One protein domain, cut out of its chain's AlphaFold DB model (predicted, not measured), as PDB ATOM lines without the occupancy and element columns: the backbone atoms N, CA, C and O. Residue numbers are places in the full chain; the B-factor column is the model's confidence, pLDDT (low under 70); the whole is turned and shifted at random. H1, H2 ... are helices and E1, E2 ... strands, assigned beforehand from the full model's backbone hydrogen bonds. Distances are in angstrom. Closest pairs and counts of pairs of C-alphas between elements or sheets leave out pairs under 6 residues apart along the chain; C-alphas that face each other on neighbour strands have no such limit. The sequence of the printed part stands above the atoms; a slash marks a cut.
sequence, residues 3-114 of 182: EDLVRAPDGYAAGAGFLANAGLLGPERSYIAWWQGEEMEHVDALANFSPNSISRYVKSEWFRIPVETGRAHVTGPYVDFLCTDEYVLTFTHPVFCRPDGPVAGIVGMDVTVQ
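AT A GLANCE: This is residues 3 to 114 of the 182 residues of an uncharacterized protein of Arthrobacter sp. EPSL27 (UniProt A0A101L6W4). A twisted sheet of five strands forms the middle, with H3 packed on one face at E4, E3 and E5 and the small H1 on the opposite face at E1. Residues 37 to 50 make a long unnamed stretch from E2 to H2, which only grazes the sheet. The printed part has 112 residues, in the order H1 E1 E2 H2 H3 E3 E4 E5; the sheet order is E2 E1 E5 E4 E3, antiparallel throughout, and the class is mixed. It is compact, with a radius of gyration of the C-alphas of 13.6 A and spans of 38 by 30 by 25 A.

IN THESE COORDINATES: H1 is residues 3 to 6, beginning at C-alpha 3 (88.524, 149.884, 133.807). E1 is residues 13 to 20, 20.2 A long, and E2 residues 32 to 36. H2 is residues 51 to 57 and H3 residues 61 to 69. E3 is residues 73 to 79, 17.0 A; E4, residues 87 to 96, 29.1 A; E5, residues 103 to 112, 26.5 A, ending at C-alpha 112 (87.467, 136.807, 144.844).

HOW THE PARTS SIT: E1 and E2 form a hairpin, with N 18 and O 33 2.8 A apart. E1 and E5 are antiparallel, with N 14 and O 110 at 2.8 A. E3, E4 and E5 form a meander, each strand the antiparallel neighbour of the one before: N 75 and O 90 are 2.9 A apart, N 91 and O 109 2.9 A. H3 is on the sheet; its closest C-alphas to E4 are Pro 66 and Pro 94, 5.6 A. H1 is on the opposite face, 8.1 A over the sheet. H2 and H3 are close but not clearly touching, at C-alphas Tyr 57 and Phe 63, 6.6 A. O i to N i+4 pairs are within hydrogen-bond range in 4 of 5 for H3 and 0 of 3 for H2, which has 2 of 4 O i to N i+3 pairs; H1 is too short for an O i to N i+4 pair.

THE WHOLE: The C-alphas farthest apart, Asp 10 and Pro 27, are 40.7 A apart. The printed part has no cut; the links E1 to E2 and E2 to H2 are long. The pLDDT is under 70 at residues 9 to 11, 28, 44 to 56 and 81 to 85.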
ATOM      1  N   GLU A   3      88.780 148.894 132.770       72.81
ATOM      2  CA  GLU A   3      88.524 149.884 133.807       72.81
ATOM      3  C   GLU A   3      87.070 149.838 134.286       72.81
ATOM      4  O   GLU A   3      86.834 149.786 135.488       72.81
ATOM      5  N   ASP A   4      86.099 149.798 133.367       76.88
ATOM      6  CA  ASP A   4      84.673 149.754 133.725       76.88
ATOM      7  C   ASP A   4      84.301 148.448 134.438       76.88
ATOM      8  O   ASP A   4      83.411 148.440 135.282       76.88
ATOM      9  N   LEU A   5      84.965 147.338 134.091       77.06
ATOM     10  CA  LEU A   5      84.717 146.028 134.696       77.06
ATOM     11  C   LEU A   5      85.304 145.944 136.109       77.06
ATOM     12  O   LEU A   5      84.634 145.461 137.019       77.06
ATOM     13  N   VAL A   6      86.545 146.405 136.284       74.38
ATOM     14  CA  VAL A   6      87.277 146.317 137.557       74.38
ATOM     15  C   VAL A   6      86.812 147.390 138.546       74.38
ATOM     16  O   VAL A   6      86.658 147.107 139.730       74.38
ATOM     17  N   ARG A   7      86.520 148.610 138.077       76.44
ATOM     18  CA  ARG A   7      86.077 149.727 138.933       76.44
ATOM     19  C   ARG A   7      84.568 149.808 139.127       76.44
ATOM     20  O   ARG A   7      84.103 150.748 139.771       76.44
ATOM     21  N   ALA A   8      83.793 148.878 138.564       71.25
ATOM     22  CA  ALA A   8      82.352 148.854 138.771       71.25
ATOM     23  C   ALA A   8      82.049 148.875 140.284       71.25
ATOM     24  O   ALA A   8      82.510 147.984 141.004       71.25
ATOM     25  N   PRO A   9      81.281 149.860 140.790       58.50
ATOM     26  CA  PRO A   9      80.768 149.820 142.153       58.50
ATOM     27  C   PRO A   9      79.955 148.534 142.334       58.50
ATOM     28  O   PRO A   9      79.152 148.193 141.466       58.50
ATOM     29  N   ASP A  10      80.209 147.793 143.414       67.62
ATOM     30  CA  ASP A  10      79.678 146.435 143.634       67.62
ATOM     31  C   ASP A  10      80.082 145.398 142.560       67.62
ATOM     32  O   ASP A  10      79.506 144.312 142.467       67.62
ATOM     33  N   GLY A  11      81.105 145.709 141.760       69.81
ATOM     34  CA  GLY A  11      81.704 144.816 140.781       69.81
ATOM     35  C   GLY A  11      82.371 143.606 141.431       69.81
ATOM     36  O   GLY A  11      82.939 143.669 142.526       69.81
ATOM     37  N   TYR A  12      82.315 142.474 140.734       75.38
ATOM     38  CA  TYR A  12      82.894 141.218 141.211       75.38
ATOM     39  C   TYR A  12      84.375 141.060 140.849       75.38
ATOM     40  O   TYR A  12      85.065 140.277 141.498       75.38
ATOM     41  N   ALA A  13      84.859 141.785 139.838       84.12
ATOM     42  CA  ALA A  13      86.212 141.623 139.323       84.12
ATOM     43  C   ALA A  13      87.254 142.245 140.268       84.12
ATOM     44  O   ALA A  13      87.193 143.431 140.579       84.12
ATOM     45  N   ALA A  14      88.213 141.433 140.704       85.56
ATOM     46  CA  ALA A  14      89.422 141.859 141.406       85.56
ATOM     47  C   ALA A  14      90.538 142.245 140.429       85.56
ATOM     48  O   ALA A  14      91.355 143.117 140.714       85.56
ATOM     49  N   GLY A  15      90.538 141.613 139.259       88.00
ATOM     50  CA  GLY A  15      91.427 141.936 138.162       88.00
ATOM     51  C   GLY A  15      90.885 141.390 136.854       88.00
ATOM     52  O   GLY A  15      89.998 140.535 136.839       88.00
ATOM     53  N   ALA A  16      91.380 141.928 135.751       90.75
ATOM     54  CA  ALA A  16      91.023 141.477 134.421       90.75
ATOM     55  C   ALA A  16      92.083 141.891 133.408       90.75
ATOM     56  O   ALA A  16      92.840 142.844 133.606       90.75
ATOM     57  N   GLY A  17      92.115 141.188 132.283       90.69
ATOM     58  CA  GLY A  17      93.103 141.480 131.264       90.69
ATOM     59  C   GLY A  17      93.172 140.469 130.142       90.69
ATOM     60  O   GLY A  17      92.256 139.678 129.914       90.69
ATOM     61  N   PHE A  18      94.290 140.525 129.433       90.62
ATOM     62  CA  PHE A  18      94.623 139.693 128.294       90.62
ATOM     63  C   PHE A  18      95.993 139.041 128.481       90.62
ATOM     64  O   PHE A  18      96.950 139.680 128.919       90.62
ATOM     65  N   LEU A  19      96.090 137.779 128.069       89.00
ATOM     66  CA  LEU A  19      97.343 137.048 127.961       89.00
ATOM     67  C   LEU A  19      97.482 136.482 126.549       89.00
ATOM     68  O   LEU A  19      96.603 135.770 126.059       89.00
ATOM     69  N   ALA A  20      98.605 136.776 125.900       87.88
ATOM     70  CA  ALA A  20      98.912 136.262 124.573       87.88
ATOM     71  C   ALA A  20      99.241 134.762 124.609       87.88
ATOM     72  O   ALA A  20      99.932 134.283 125.509       87.88
ATOM     73  N   ASN A  21      98.803 134.029 123.583       87.50
ATOM     74  CA  ASN A  21      99.246 132.660 123.357       87.50
ATOM     75  C   ASN A  21     100.717 132.634 122.919       87.50
ATOM     76  O   ASN A  21     101.219 133.570 122.286       87.50
ATOM     77  N   ALA A  22     101.405 131.540 123.242       78.62
ATOM     78  CA  ALA A  22     102.789 131.335 122.853       78.62
ATOM     79  C   ALA A  22     102.941 131.458 121.328       78.62
ATOM     80  O   ALA A  22     102.188 130.865 120.557       78.62
ATOM     81  N   GLY A  23     103.923 132.248 120.895       77.06
ATOM     82  CA  GLY A  23     104.208 132.462 119.477       77.06
ATOM     83  C   GLY A  23     103.397 133.571 118.805       77.06
ATOM     84  O   GLY A  23     103.757 133.943 117.691       77.06
ATOM     85  N   LEU A  24     102.386 134.169 119.461       81.75
ATOM     86  CA  LEU A  24     101.622 135.283 118.875       81.75
ATOM     87  C   LEU A  24     102.533 136.460 118.486       81.75
ATOM     88  O   LEU A  24     102.370 137.054 117.425       81.75
ATOM     89  N   LEU A  25     103.499 136.790 119.344       78.88
ATOM     90  CA  LEU A  25     104.414 137.920 119.149       78.88
ATOM     91  C   LEU A  25     105.776 137.517 118.574       78.88
ATOM     92  O   LEU A  25     106.681 138.351 118.489       78.88
ATOM     93  N   GLY A  26     105.926 136.252 118.181       76.75
ATOM     94  CA  GLY A  26     107.190 135.640 117.788       76.75
ATOM     95  C   GLY A  26     107.700 134.615 118.809       76.75
ATOM     96  O   GLY A  26     107.139 134.480 119.901       76.75
ATOM     97  N   PRO A  27     108.751 133.858 118.451       71.31
ATOM     98  CA  PRO A  27     109.328 132.843 119.325       71.31
ATOM     99  C   PRO A  27     109.822 133.469 120.637       71.31
ATOM    100  O   PRO A  27     110.381 134.564 120.631       71.31
ATOM    101  N   GLU A  28     109.586 132.771 121.751       69.50
ATOM    102  CA  GLU A  28     110.034 133.142 123.108       69.50
ATOM    103  C   GLU A  28     109.492 134.469 123.673       69.50
ATOM    104  O   GLU A  28     109.960 134.945 124.708       69.50
ATOM    105  N   ARG A  29     108.473 135.061 123.040       71.94
ATOM    106  CA  ARG A  29     107.826 136.287 123.523       71.94
ATOM    107  C   ARG A  29     106.469 135.987 124.151       71.94
ATOM    108  O   ARG A  29     105.632 135.321 123.546       71.94
ATOM    109  N   SER A  30     106.257 136.522 125.348       73.62
ATOM    110  CA  SER A  30     104.956 136.600 126.018       73.62
ATOM    111  C   SER A  30     104.454 138.027 126.046       73.62
ATOM    112  O   SER A  30     105.242 138.962 125.993       73.62
ATOM    113  N   TYR A  31     103.148 138.194 126.205       80.56
ATOM    114  CA  TYR A  31     102.579 139.489 126.541       80.56
ATOM    115  C   TYR A  31     101.397 139.314 127.468       80.56
ATOM    116  O   TYR A  31     100.533 138.468 127.229       80.56
ATOM    117  N   ILE A  32     101.403 140.113 128.526       83.88
ATOM    118  CA  ILE A  32     100.345 140.179 129.519       83.88
ATOM    119  C   ILE A  32      99.981 141.650 129.649       83.88
ATOM    120  O   ILE A  32     100.848 142.497 129.845       83.88
ATOM    121  N   ALA A  33      98.694 141.928 129.517       86.69
ATOM    122  CA  ALA A  33      98.106 143.214 129.835       86.69
ATOM    123  C   ALA A  33      97.022 142.942 130.871       86.69
ATOM    124  O   ALA A  33      95.929 142.503 130.513       86.69
ATOM    125  N   TRP A  34      97.360 143.095 132.148       86.31
ATOM    126  CA  TRP A  34      96.486 142.742 133.262       86.31
ATOM    127  C   TRP A  34      96.424 143.882 134.263       86.31
ATOM    128  O   TRP A  34      97.452 144.466 134.606       86.31
ATOM    129  N   TRP A  35      95.216 144.182 134.721       87.50
ATOM    130  CA  TRP A  35      94.951 145.231 135.689       87.50
ATOM    131  C   TRP A  35      94.265 144.641 136.904       87.50
ATOM    132  O   TRP A  35      93.367 143.809 136.761       87.50
ATOM    133  N   GLN A  36      94.675 145.095 138.081       83.19
ATOM    134  CA  GLN A  36      94.157 144.610 139.351       83.19
ATOM    135  C   GLN A  36      93.861 145.751 140.320       83.19
ATOM    136  O   GLN A  36      94.491 146.810 140.281       83.19
ATOM    137  N   GLY A  37      92.911 145.496 141.218       79.19
ATOM    138  CA  GLY A  37      92.539 146.418 142.282       79.19
ATOM    139  C   GLY A  37      91.860 147.699 141.789       79.19
ATOM    140  O   GLY A  37      91.764 147.993 140.599       79.19
ATOM    141  N   GLU A  38      91.370 148.487 142.742       72.81
ATOM    142  CA  GLU A  38      90.619 149.721 142.464       72.81
ATOM    143  C   GLU A  38      91.493 150.793 141.790       72.81
ATOM    144  O   GLU A  38      91.047 151.519 140.890       72.81
ATOM    145  N   GLU A  39      92.776 150.816 142.154       77.31
ATOM    146  CA  GLU A  39      93.789 151.709 141.592       77.31
ATOM    147  C   GLU A  39      94.173 151.352 140.144       77.31
ATOM    148  O   GLU A  39      94.861 152.132 139.490       77.31
ATOM    149  N   MET A  40      93.656 150.244 139.587       78.56
ATOM    150  CA  MET A  40      94.012 149.743 138.253       78.56
ATOM    151  C   MET A  40      95.523 149.587 138.102       78.56
ATOM    152  O   MET A  40      96.111 150.011 137.103       78.56
ATOM    153  N   GLU A  41      96.152 148.983 139.108       78.62
ATOM    154  CA  GLU A  41      97.570 148.676 139.041       78.62
ATOM    155  C   GLU A  41      97.793 147.757 137.848       78.62
ATOM    156  O   GLU A  41      97.230 146.661 137.759       78.62
ATOM    157  N   HIS A  42      98.582 148.241 136.891       74.75
ATOM    158  CA  HIS A  42      99.050 147.386 135.823       74.75
ATOM    159  C   HIS A  42      99.998 146.385 136.458       74.75
ATOM    160  O   HIS A  42     100.964 146.770 137.123       74.75
ATOM    161  N   VAL A  43      99.730 145.101 136.249       70.56
ATOM    162  CA  VAL A  43     100.689 144.066 136.598       70.56
ATOM    163  C   VAL A  43     101.851 144.217 135.620       70.56
ATOM    164  O   VAL A  43     101.893 143.596 134.557       70.56
ATOM    165  N   ASP A  44     102.802 145.081 135.988       62.62
ATOM    166  CA  ASP A  44     104.107 145.231 135.355       62.62
ATOM    167  C   ASP A  44     104.927 143.998 135.703       62.62
ATOM    168  O   ASP A  44     105.879 143.989 136.486       62.62
ATOM    169  N   ALA A  45     104.536 142.884 135.104       53.09
ATOM    170  CA  ALA A  45     105.374 141.728 135.121       53.09
ATOM    171  C   ALA A  45     106.609 142.115 134.291       53.09
ATOM    172  O   ALA A  45     106.567 142.160 133.062       53.09
ATOM    173  N   LEU A  46     107.759 142.293 134.945       47.06
ATOM    174  CA  LEU A  46     109.120 142.262 134.365       47.06
ATOM    175  C   LEU A  46     109.381 141.046 133.416       47.06
ATOM    176  O   LEU A  46     110.461 140.877 132.862       47.06
ATOM    177  N   ALA A  47     108.362 140.208 133.228       46.81
ATOM    178  CA  ALA A  47     108.102 139.091 132.340       46.81
ATOM    179  C   ALA A  47     107.755 139.395 130.870       46.81
ATOM    180  O   ALA A  47     107.689 138.445 130.087       46.81
ATOM    181  N   ASN A  48     107.503 140.647 130.469       50.25
ATOM    182  CA  ASN A  48     107.044 140.939 129.100       50.25
ATOM    183  C   ASN A  48     108.007 140.467 127.987       50.25
ATOM    184  O   ASN A  48     107.610 140.415 126.829       50.25
ATOM    185  N   PHE A  49     109.239 140.048 128.316       48.31
ATOM    186  CA  PHE A  49     110.209 139.529 127.343       48.31
ATOM    187  C   PHE A  49     111.141 138.426 127.888       48.31
ATOM    188  O   PHE A  49     112.298 138.365 127.480       48.31
ATOM    189  N   SER A  50     110.685 137.557 128.808       52.66
ATOM    190  CA  SER A  50     111.498 136.409 129.264       52.66
ATOM    191  C   SER A  50     110.839 135.052 128.946       52.66
ATOM    192  O   SER A  50     109.667 134.857 129.282       52.66
ATOM    193  N   PRO A  51     111.573 134.065 128.386       55.38
ATOM    194  CA  PRO A  51     111.050 132.715 128.138       55.38
ATOM    195  C   PRO A  51     110.518 132.028 129.409       55.38
ATOM    196  O   PRO A  51     109.581 131.229 129.361       55.38
ATOM    197  N   ASN A  52     111.083 132.379 130.570       59.12
ATOM    198  CA  ASN A  52     110.702 131.845 131.879       59.12
ATOM    199  C   ASN A  52     109.331 132.322 132.369       59.12
ATOM    200  O   ASN A  52     108.814 131.786 133.344       59.12
ATOM    201  N   SER A  53     108.745 133.326 131.728       59.34
ATOM    202  CA  SER A  53     107.447 133.865 132.116       59.34
ATOM    203  C   SER A  53     106.295 133.081 131.507       59.34
ATOM    204  O   SER A  53     105.317 132.807 132.196       59.34
ATOM    205  N   ILE A  54     106.450 132.633 130.256       64.31
ATOM    206  CA  ILE A  54     105.502 131.740 129.573       64.31
ATOM    207  C   ILE A  54     105.328 130.450 130.377       64.31
ATOM    208  O   ILE A  54     104.207 130.024 130.639       64.31
ATOM    209  N   SER A  55     106.435 129.853 130.833       68.31
ATOM    210  CA  SER A  55     106.410 128.574 131.551       68.31
ATOM    211  C   SER A  55     105.624 128.607 132.869       68.31
ATOM    212  O   SER A  55     105.224 127.541 133.344       68.31
ATOM    213  N   ARG A  56     105.369 129.798 133.437       68.88
ATOM    214  CA  ARG A  56     104.629 129.965 134.697       68.88
ATOM    215  C   ARG A  56     103.122 129.798 134.539       68.88
ATOM    216  O   ARG A  56     102.524 129.163 135.395       68.88
ATOM    217  N   TYR A  57     102.519 130.313 133.466       72.75
ATOM    218  CA  TYR A  57     101.059 130.277 133.303       72.75
ATOM    219  C   TYR A  57     100.558 129.281 132.258       72.75
ATOM    220  O   TYR A  57      99.418 128.845 132.356       72.75
ATOM    221  N   VAL A  58     101.376 128.841 131.291       77.06
ATOM    222  CA  VAL A  58     100.911 127.874 130.267       77.06
ATOM    223  C   VAL A  58     100.484 126.523 130.840       77.06
ATOM    224  O   VAL A  58      99.773 125.768 130.186       77.06
ATOM    225  N   LYS A  59     100.922 126.205 132.062       80.88
ATOM    226  CA  LYS A  59     100.501 125.005 132.794       80.88
ATOM    227  C   LYS A  59      99.243 125.232 133.627       80.88
ATOM    228  O   LYS A  59      98.594 124.255 133.998       80.88
ATOM    229  N   SER A  60      98.911 126.485 133.922       86.56
ATOM    230  CA  SER A  60      97.743 126.831 134.714       86.56
ATOM    231  C   SER A  60      96.475 126.474 133.958       86.56
ATOM    232  O   SER A  60      96.341 126.746 132.764       86.56
ATOM    233  N   GLU A  61      95.531 125.862 134.662       89.81
ATOM    234  CA  GLU A  61      94.261 125.407 134.098       89.81
ATOM    235  C   GLU A  61      93.500 126.542 133.401       89.81
ATOM    236  O   GLU A  61      93.041 126.370 132.269       89.81
ATOM    237  N   TRP A  62      93.466 127.716 134.038       90.69
ATOM    238  CA  TRP A  62      92.775 128.904 133.545       90.69
ATOM    239  C   TRP A  62      93.309 129.401 132.198       90.69
ATOM    240  O   TRP A  62      92.551 130.016 131.451       90.69
ATOM    241  N   PHE A  63      94.565 129.103 131.848       90.94
ATOM    242  CA  PHE A  63      95.158 129.430 130.547       90.94
ATOM    243  C   PHE A  63      95.097 128.253 129.574       90.94
ATOM    244  O   PHE A  63      94.651 128.390 128.437       90.94
ATOM    245  N   ARG A  64      95.550 127.080 130.021       92.00
ATOM    246  CA  ARG A  64      95.709 125.897 129.174       92.00
ATOM    247  C   ARG A  64      94.381 125.436 128.584       92.00
ATOM    248  O   ARG A  64      94.292 125.224 127.379       92.00
ATOM    249  N   ILE A  65      93.343 125.299 129.413       93.31
ATOM    250  CA  ILE A  65      92.052 124.753 128.976       93.31
ATOM    251  C   ILE A  65      91.383 125.614 127.897       93.31
ATOM    252  O   ILE A  65      91.026 125.050 126.859       93.31
ATOM    253  N   PRO A  66      91.195 126.938 128.049       94.00
ATOM    254  CA  PRO A  66      90.569 127.730 126.988       94.00
ATOM    255  C   PRO A  66      91.407 127.787 125.704       94.00
ATOM    256  O   PRO A  66      90.829 127.828 124.620       94.00
ATOM    257  N   VAL A  67      92.743 127.738 125.798       93.38
ATOM    258  CA  VAL A  67      93.631 127.697 124.624       93.38
ATOM    259  C   VAL A  67      93.503 126.376 123.868       93.38
ATOM    260  O   VAL A  67      93.366 126.386 122.647       93.38
ATOM    261  N   GLU A  68      93.508 125.241 124.569       93.31
ATOM    262  CA  GLU A  68      93.403 123.911 123.952       93.31
ATOM    263  C   GLU A  68      91.996 123.619 123.422       93.31
ATOM    264  O   GLU A  68      91.834 123.007 122.368       93.31
ATOM    265  N   THR A  69      90.966 124.039 124.157       93.31
ATOM    266  CA  THR A  69      89.572 123.707 123.829       93.31
ATOM    267  C   THR A  69      88.901 124.735 122.927       93.31
ATOM    268  O   THR A  69      87.843 124.441 122.369       93.31
ATOM    269  N   GLY A  70      89.454 125.948 122.822       94.19
ATOM    270  CA  GLY A  70      88.804 127.066 122.141       94.19
ATOM    271  C   GLY A  70      87.473 127.464 122.786       94.19
ATOM    272  O   GLY A  70      86.607 128.034 122.121       94.19
ATOM    273  N   ARG A  71      87.269 127.163 124.077       92.62
ATOM    274  CA  ARG A  71      86.023 127.444 124.805       92.62
ATOM    275  C   ARG A  71      86.284 128.222 126.088       92.62
ATOM    276  O   ARG A  71      87.328 128.081 126.709       92.62
ATOM    277  N   ALA A  72      85.299 129.022 126.494       92.94
ATOM    278  CA  ALA A  72      85.322 129.697 127.787       92.94
ATOM    279  C   ALA A  72      85.443 128.688 128.936       92.94
ATOM    280  O   ALA A  72      84.796 127.635 128.892       92.94
ATOM    281  N   HIS A  73      86.213 129.045 129.959       92.88
ATOM    282  CA  HIS A  73      86.506 128.184 131.098       92.88
ATOM    283  C   HIS A  73      86.413 128.954 132.418       92.88
ATOM    284  O   HIS A  73      86.552 130.175 132.449       92.88
ATOM    285  N   VAL A  74      86.140 128.230 133.501       92.94
ATOM    286  CA  VAL A  74      86.167 128.765 134.865       92.94
ATOM    287  C   VAL A  74      87.041 127.841 135.688       92.94
ATOM    288  O   VAL A  74      86.724 126.661 135.817       92.94
ATOM    289  N   THR A  75      88.117 128.383 136.239       92.25
ATOM    290  CA  THR A  75      89.007 127.663 137.148       92.25
ATOM    291  C   THR A  75      88.754 128.113 138.571       92.25
ATOM    292  O   THR A  75      88.546 129.298 138.836       92.25
ATOM    293  N   GLY A  76      88.809 127.154 139.488       90.12
ATOM    294  CA  GLY A  76      88.727 127.401 140.914       90.12
ATOM    295  C   GLY A  76      87.478 126.829 141.583       90.12
ATOM    296  O   GLY A  76      86.693 126.109 140.958       90.12
ATOM    297  N   PRO A  77      87.312 127.123 142.877       89.94
ATOM    298  CA  PRO A  77      88.097 128.125 143.598       89.94
ATOM    299  C   PRO A  77      89.530 127.648 143.941       89.94
ATOM    300  O   PRO A  77      89.742 126.469 144.235       89.94
ATOM    301  N   TYR A  78      90.530 128.534 143.841       85.69
ATOM    302  CA  TYR A  78      91.950 128.249 144.132       85.69
ATOM    303  C   TYR A  78      92.665 129.473 144.729       85.69
ATOM    304  O   TYR A  78      92.173 130.588 144.599       85.69
ATOM    305  N   VAL A  79      93.802 129.268 145.405       78.50
ATOM    306  CA  VAL A  79      94.634 130.378 145.910       78.50
ATOM    307  C   VAL A  79      95.534 130.869 144.783       78.50
ATOM    308  O   VAL A  79      96.339 130.090 144.261       78.50
ATOM    309  N   ASP A  80      95.406 132.137 144.403       70.94
ATOM    310  CA  ASP A  80      96.224 132.717 143.344       70.94
ATOM    311  C   ASP A  80      97.572 133.232 143.859       70.94
ATOM    312  O   ASP A  80      97.749 134.409 144.154       70.94
ATOM    313  N   PHE A  81      98.559 132.338 143.897       60.56
ATOM    314  CA  PHE A  81      99.945 132.678 144.243       60.56
ATOM    315  C   PHE A  81     100.680 133.510 143.171       60.56
ATOM    316  O   PHE A  81     101.870 133.792 143.331       60.56
ATOM    317  N   LEU A  82     100.048 133.821 142.030       59.59
ATOM    318  CA  LEU A  82     100.691 134.582 140.955       59.59
ATOM    319  C   LEU A  82     100.452 136.088 141.070       59.59
ATOM    320  O   LEU A  82     101.356 136.842 140.701       59.59
ATOM    321  N   CYS A  83      99.286 136.523 141.555       58.41
ATOM    322  CA  CYS A  83      98.958 137.945 141.633       58.41
ATOM    323  C   CYS A  83      98.491 138.393 143.022       58.41
ATOM    324  O   CYS A  83      98.989 139.413 143.498       58.41
ATOM    325  N   THR A  84      97.571 137.673 143.674       57.62
ATOM    326  CA  THR A  84      96.821 138.239 144.815       57.62
ATOM    327  C   THR A  84      97.018 137.542 146.163       57.62
ATOM    328  O   THR A  84      96.679 138.135 147.182       57.62
ATOM    329  N   ASP A  85      97.539 136.310 146.202       65.25
ATOM    330  CA  ASP A  85      97.496 135.413 147.375       65.25
ATOM    331  C   ASP A  85      96.068 135.220 147.947       65.25
ATOM    332  O   ASP A  85      95.881 134.762 149.078       65.25
ATOM    333  N   GLU A  86      95.034 135.529 147.159       71.38
ATOM    334  CA  GLU A  86      93.631 135.410 147.550       71.38
ATOM    335  C   GLU A  86      92.985 134.147 146.978       71.38
ATOM    336  O   GLU A  86      93.430 133.562 145.989       71.38
ATOM    337  N   TYR A  87      91.877 133.734 147.596       82.94
ATOM    338  CA  TYR A  87      91.048 132.654 147.078       82.94
ATOM    339  C   TYR A  87      90.125 133.188 145.977       82.94
ATOM    340  O   TYR A  87      89.234 134.001 146.246       82.94
ATOM    341  N   VAL A  88      90.340 132.748 144.737       89.25
ATOM    342  CA  VAL A  88      89.706 133.318 143.542       89.25
ATOM    343  C   VAL A  88      89.051 132.263 142.658       89.25
ATOM    344  O   VAL A  88      89.362 131.069 142.702       89.25
ATOM    345  N   LEU A  89      88.137 132.739 141.817       92.44
ATOM    346  CA  LEU A  89      87.745 132.086 140.579       92.44
ATOM    347  C   LEU A  89      88.261 132.910 139.409       92.44
ATOM    348  O   LEU A  89      88.018 134.116 139.351       92.44
ATOM    349  N   THR A  90      88.864 132.234 138.441       92.19
ATOM    350  CA  THR A  90      89.359 132.866 137.217       92.19
ATOM    351  C   THR A  90      88.491 132.440 136.051       92.19
ATOM    352  O   THR A  90      88.409 131.260 135.699       92.19
ATOM    353  N   PHE A  91      87.818 133.417 135.456       93.12
ATOM    354  CA  PHE A  91      86.958 133.243 134.295       93.12
ATOM    355  C   PHE A  91      87.746 133.628 133.058       93.12
ATOM    356  O   PHE A  91      88.218 134.758 132.969       93.12
ATOM    357  N   THR A  92      87.856 132.729 132.084       94.81
ATOM    358  CA  THR A  92      88.641 132.976 130.875       94.81
ATOM    359  C   THR A  92      87.846 132.720 129.608       94.81
ATOM    360  O   THR A  92      86.979 131.845 129.537       94.81
ATOM    361  N   HIS A  93      88.137 133.515 128.582       95.12
ATOM    362  CA  HIS A  93      87.556 133.386 127.256       95.12
ATOM    363  C   HIS A  93      88.664 133.416 126.197       95.12
ATOM    364  O   HIS A  93      89.505 134.319 126.224       95.12
ATOM    365  N   PRO A  94      88.686 132.462 125.254       95.25
ATOM    366  CA  PRO A  94      89.678 132.446 124.188       95.25
ATOM    367  C   PRO A  94      89.456 133.602 123.213       95.25
ATOM    368  O   PRO A  94      88.330 133.919 122.834       95.25
ATOM    369  N   VAL A  95      90.549 134.210 122.773       95.06
ATOM    370  CA  VAL A  95      90.564 135.255 121.752       95.06
ATOM    371  C   VAL A  95      91.105 134.664 120.465       95.06
ATOM    372  O   VAL A  95      92.147 134.013 120.462       95.06
ATOM    373  N   PHE A  96      90.432 134.947 119.358       93.75
ATOM    374  CA  PHE A  96      90.845 134.508 118.033       93.75
ATOM    375  C   PHE A  96      91.098 135.719 117.137       93.75
ATOM    376  O   PHE A  96      90.302 136.655 117.114       93.75
ATOM    377  N   CYS A  97      92.173 135.695 116.345       89.25
ATOM    378  CA  CYS A  97      92.386 136.713 115.308       89.25
ATOM    379  C   CYS A  97      91.412 136.554 114.128       89.25
ATOM    380  O   CYS A  97      91.199 137.495 113.366       89.25
ATOM    381  N   ARG A  98      90.870 135.345 113.937       89.56
ATOM    382  CA  ARG A  98      89.894 134.971 112.904       89.56
ATOM    383  C   ARG A  98      88.977 133.881 113.472       89.56
ATOM    384  O   ARG A  98      89.494 133.076 114.237       89.56
ATOM    385  N   PRO A  99      87.693 133.795 113.081       84.31
ATOM    386  CA  PRO A  99      86.738 132.843 113.665       84.31
ATOM    387  C   PRO A  99      87.208 131.379 113.696       84.31
ATOM    388  O   PRO A  99      87.025 130.713 114.707       84.31
ATOM    389  N   ASP A 100      87.882 130.919 112.637       85.75
ATOM    390  CA  ASP A 100      88.384 129.539 112.510       85.75
ATOM    391  C   ASP A 100      89.912 129.436 112.691       85.75
ATOM    392  O   ASP A 100      90.552 128.469 112.277       85.75
ATOM    393  N   GLY A 101      90.532 130.488 113.231       88.06
ATOM    394  CA  GLY A 101      91.969 130.533 113.478       88.06
ATOM    395  C   GLY A 101      92.368 129.818 114.772       88.06
ATOM    396  O   GLY A 101      91.517 129.483 115.593       88.06
ATOM    397  N   PRO A 102      93.676 129.622 115.003       91.69
ATOM    398  CA  PRO A 102      94.150 129.214 116.318       91.69
ATOM    399  C   PRO A 102      93.820 130.287 117.365       91.69
ATOM    400  O   PRO A 102      93.703 131.477 117.048       91.69
ATOM    401  N   VAL A 103      93.723 129.865 118.627       94.56
ATOM    402  CA  VAL A 103      93.582 130.786 119.758       94.56
ATOM    403  C   VAL A 103      94.815 131.693 119.809       94.56
ATOM    404  O   VAL A 103      95.946 131.227 119.947       94.56
ATOM    405  N   ALA A 104      94.589 132.997 119.681       92.81
ATOM    406  CA  ALA A 104      95.616 134.032 119.733       92.81
ATOM    407  C   ALA A 104      96.034 134.353 121.174       92.81
ATOM    408  O   ALA A 104      97.150 134.796 121.416       92.81
ATOM    409  N   GLY A 105      95.152 134.113 122.137       92.38
ATOM    410  CA  GLY A 105      95.373 134.352 123.556       92.38
ATOM    411  C   GLY A 105      94.076 134.171 124.324       92.38
ATOM    412  O   GLY A 105      93.104 133.637 123.792       92.38
ATOM    413  N   ILE A 106      94.040 134.646 125.557       94.19
ATOM    414  CA  ILE A 106      92.832 134.651 126.374       94.19
ATOM    415  C   ILE A 106      92.591 136.042 126.936       94.19
ATOM    416  O   ILE A 106      93.536 136.762 127.247       94.19
ATOM    417  N   VAL A 107      91.325 136.398 127.098       94.25
ATOM    418  CA  VAL A 107      90.931 137.398 128.090       94.25
ATOM    419  C   VAL A 107      90.500 136.682 129.357       94.25
ATOM    420  O   VAL A 107      89.975 135.566 129.292       94.25
ATOM    421  N   GLY A 108      90.714 137.315 130.500       92.62
ATOM    422  CA  GLY A 108      90.320 136.766 131.784       92.62
ATOM    423  C   GLY A 108      89.849 137.825 132.763       92.62
ATOM    424  O   GLY A 108      90.114 139.013 132.581       92.62
ATOM    425  N   MET A 109      89.149 137.366 133.794       91.69
ATOM    426  CA  MET A 109      88.863 138.131 135.000       91.69
ATOM    427  C   MET A 109      88.950 137.232 136.229       91.69
ATOM    428  O   MET A 109      88.466 136.098 136.203       91.69
ATOM    429  N   ASP A 110      89.507 137.778 137.300       89.75
ATOM    430  CA  ASP A 110      89.525 137.155 138.615       89.75
ATOM    431  C   ASP A 110      88.406 137.727 139.465       89.75
ATOM    432  O   ASP A 110      88.181 138.936 139.504       89.75
ATOM    433  N   VAL A 111      87.707 136.845 140.167       90.12
ATOM    434  CA  VAL A 111      86.680 137.193 141.144       90.12
ATOM    435  C   VAL A 111      87.078 136.562 142.462       90.12
ATOM    436  O   VAL A 111      87.253 135.345 142.536       90.12
ATOM    437  N   THR A 112      87.191 137.365 143.519       89.44
ATOM    438  CA  THR A 112      87.467 136.807 144.844       89.44
ATOM    439  C   THR A 112      86.269 136.004 145.327       89.44
ATOM    440  O   THR A 112      85.107 136.393 145.145       89.44
ATOM    441  N   VAL A 113      86.545 134.886 145.992       89.31
ATOM    442  CA  VAL A 113      85.509 134.073 146.629       89.31
ATOM    443  C   VAL A 113      84.717 134.910 147.624       89.31
ATOM    444  O   VAL A 113      83.494 134.856 147.611       89.31
ATOM    445  N   GLN A 114      85.377 135.779 148.392       87.81
ATOM    446  CA  GLN A 114      84.708 136.673 149.336       87.81
ATOM    447  C   GLN A 114      83.643 137.560 148.663       87.81
ATOM    448  O   GLN A 114      82.523 137.685 149.169       87.81
TER     449      GLN A 114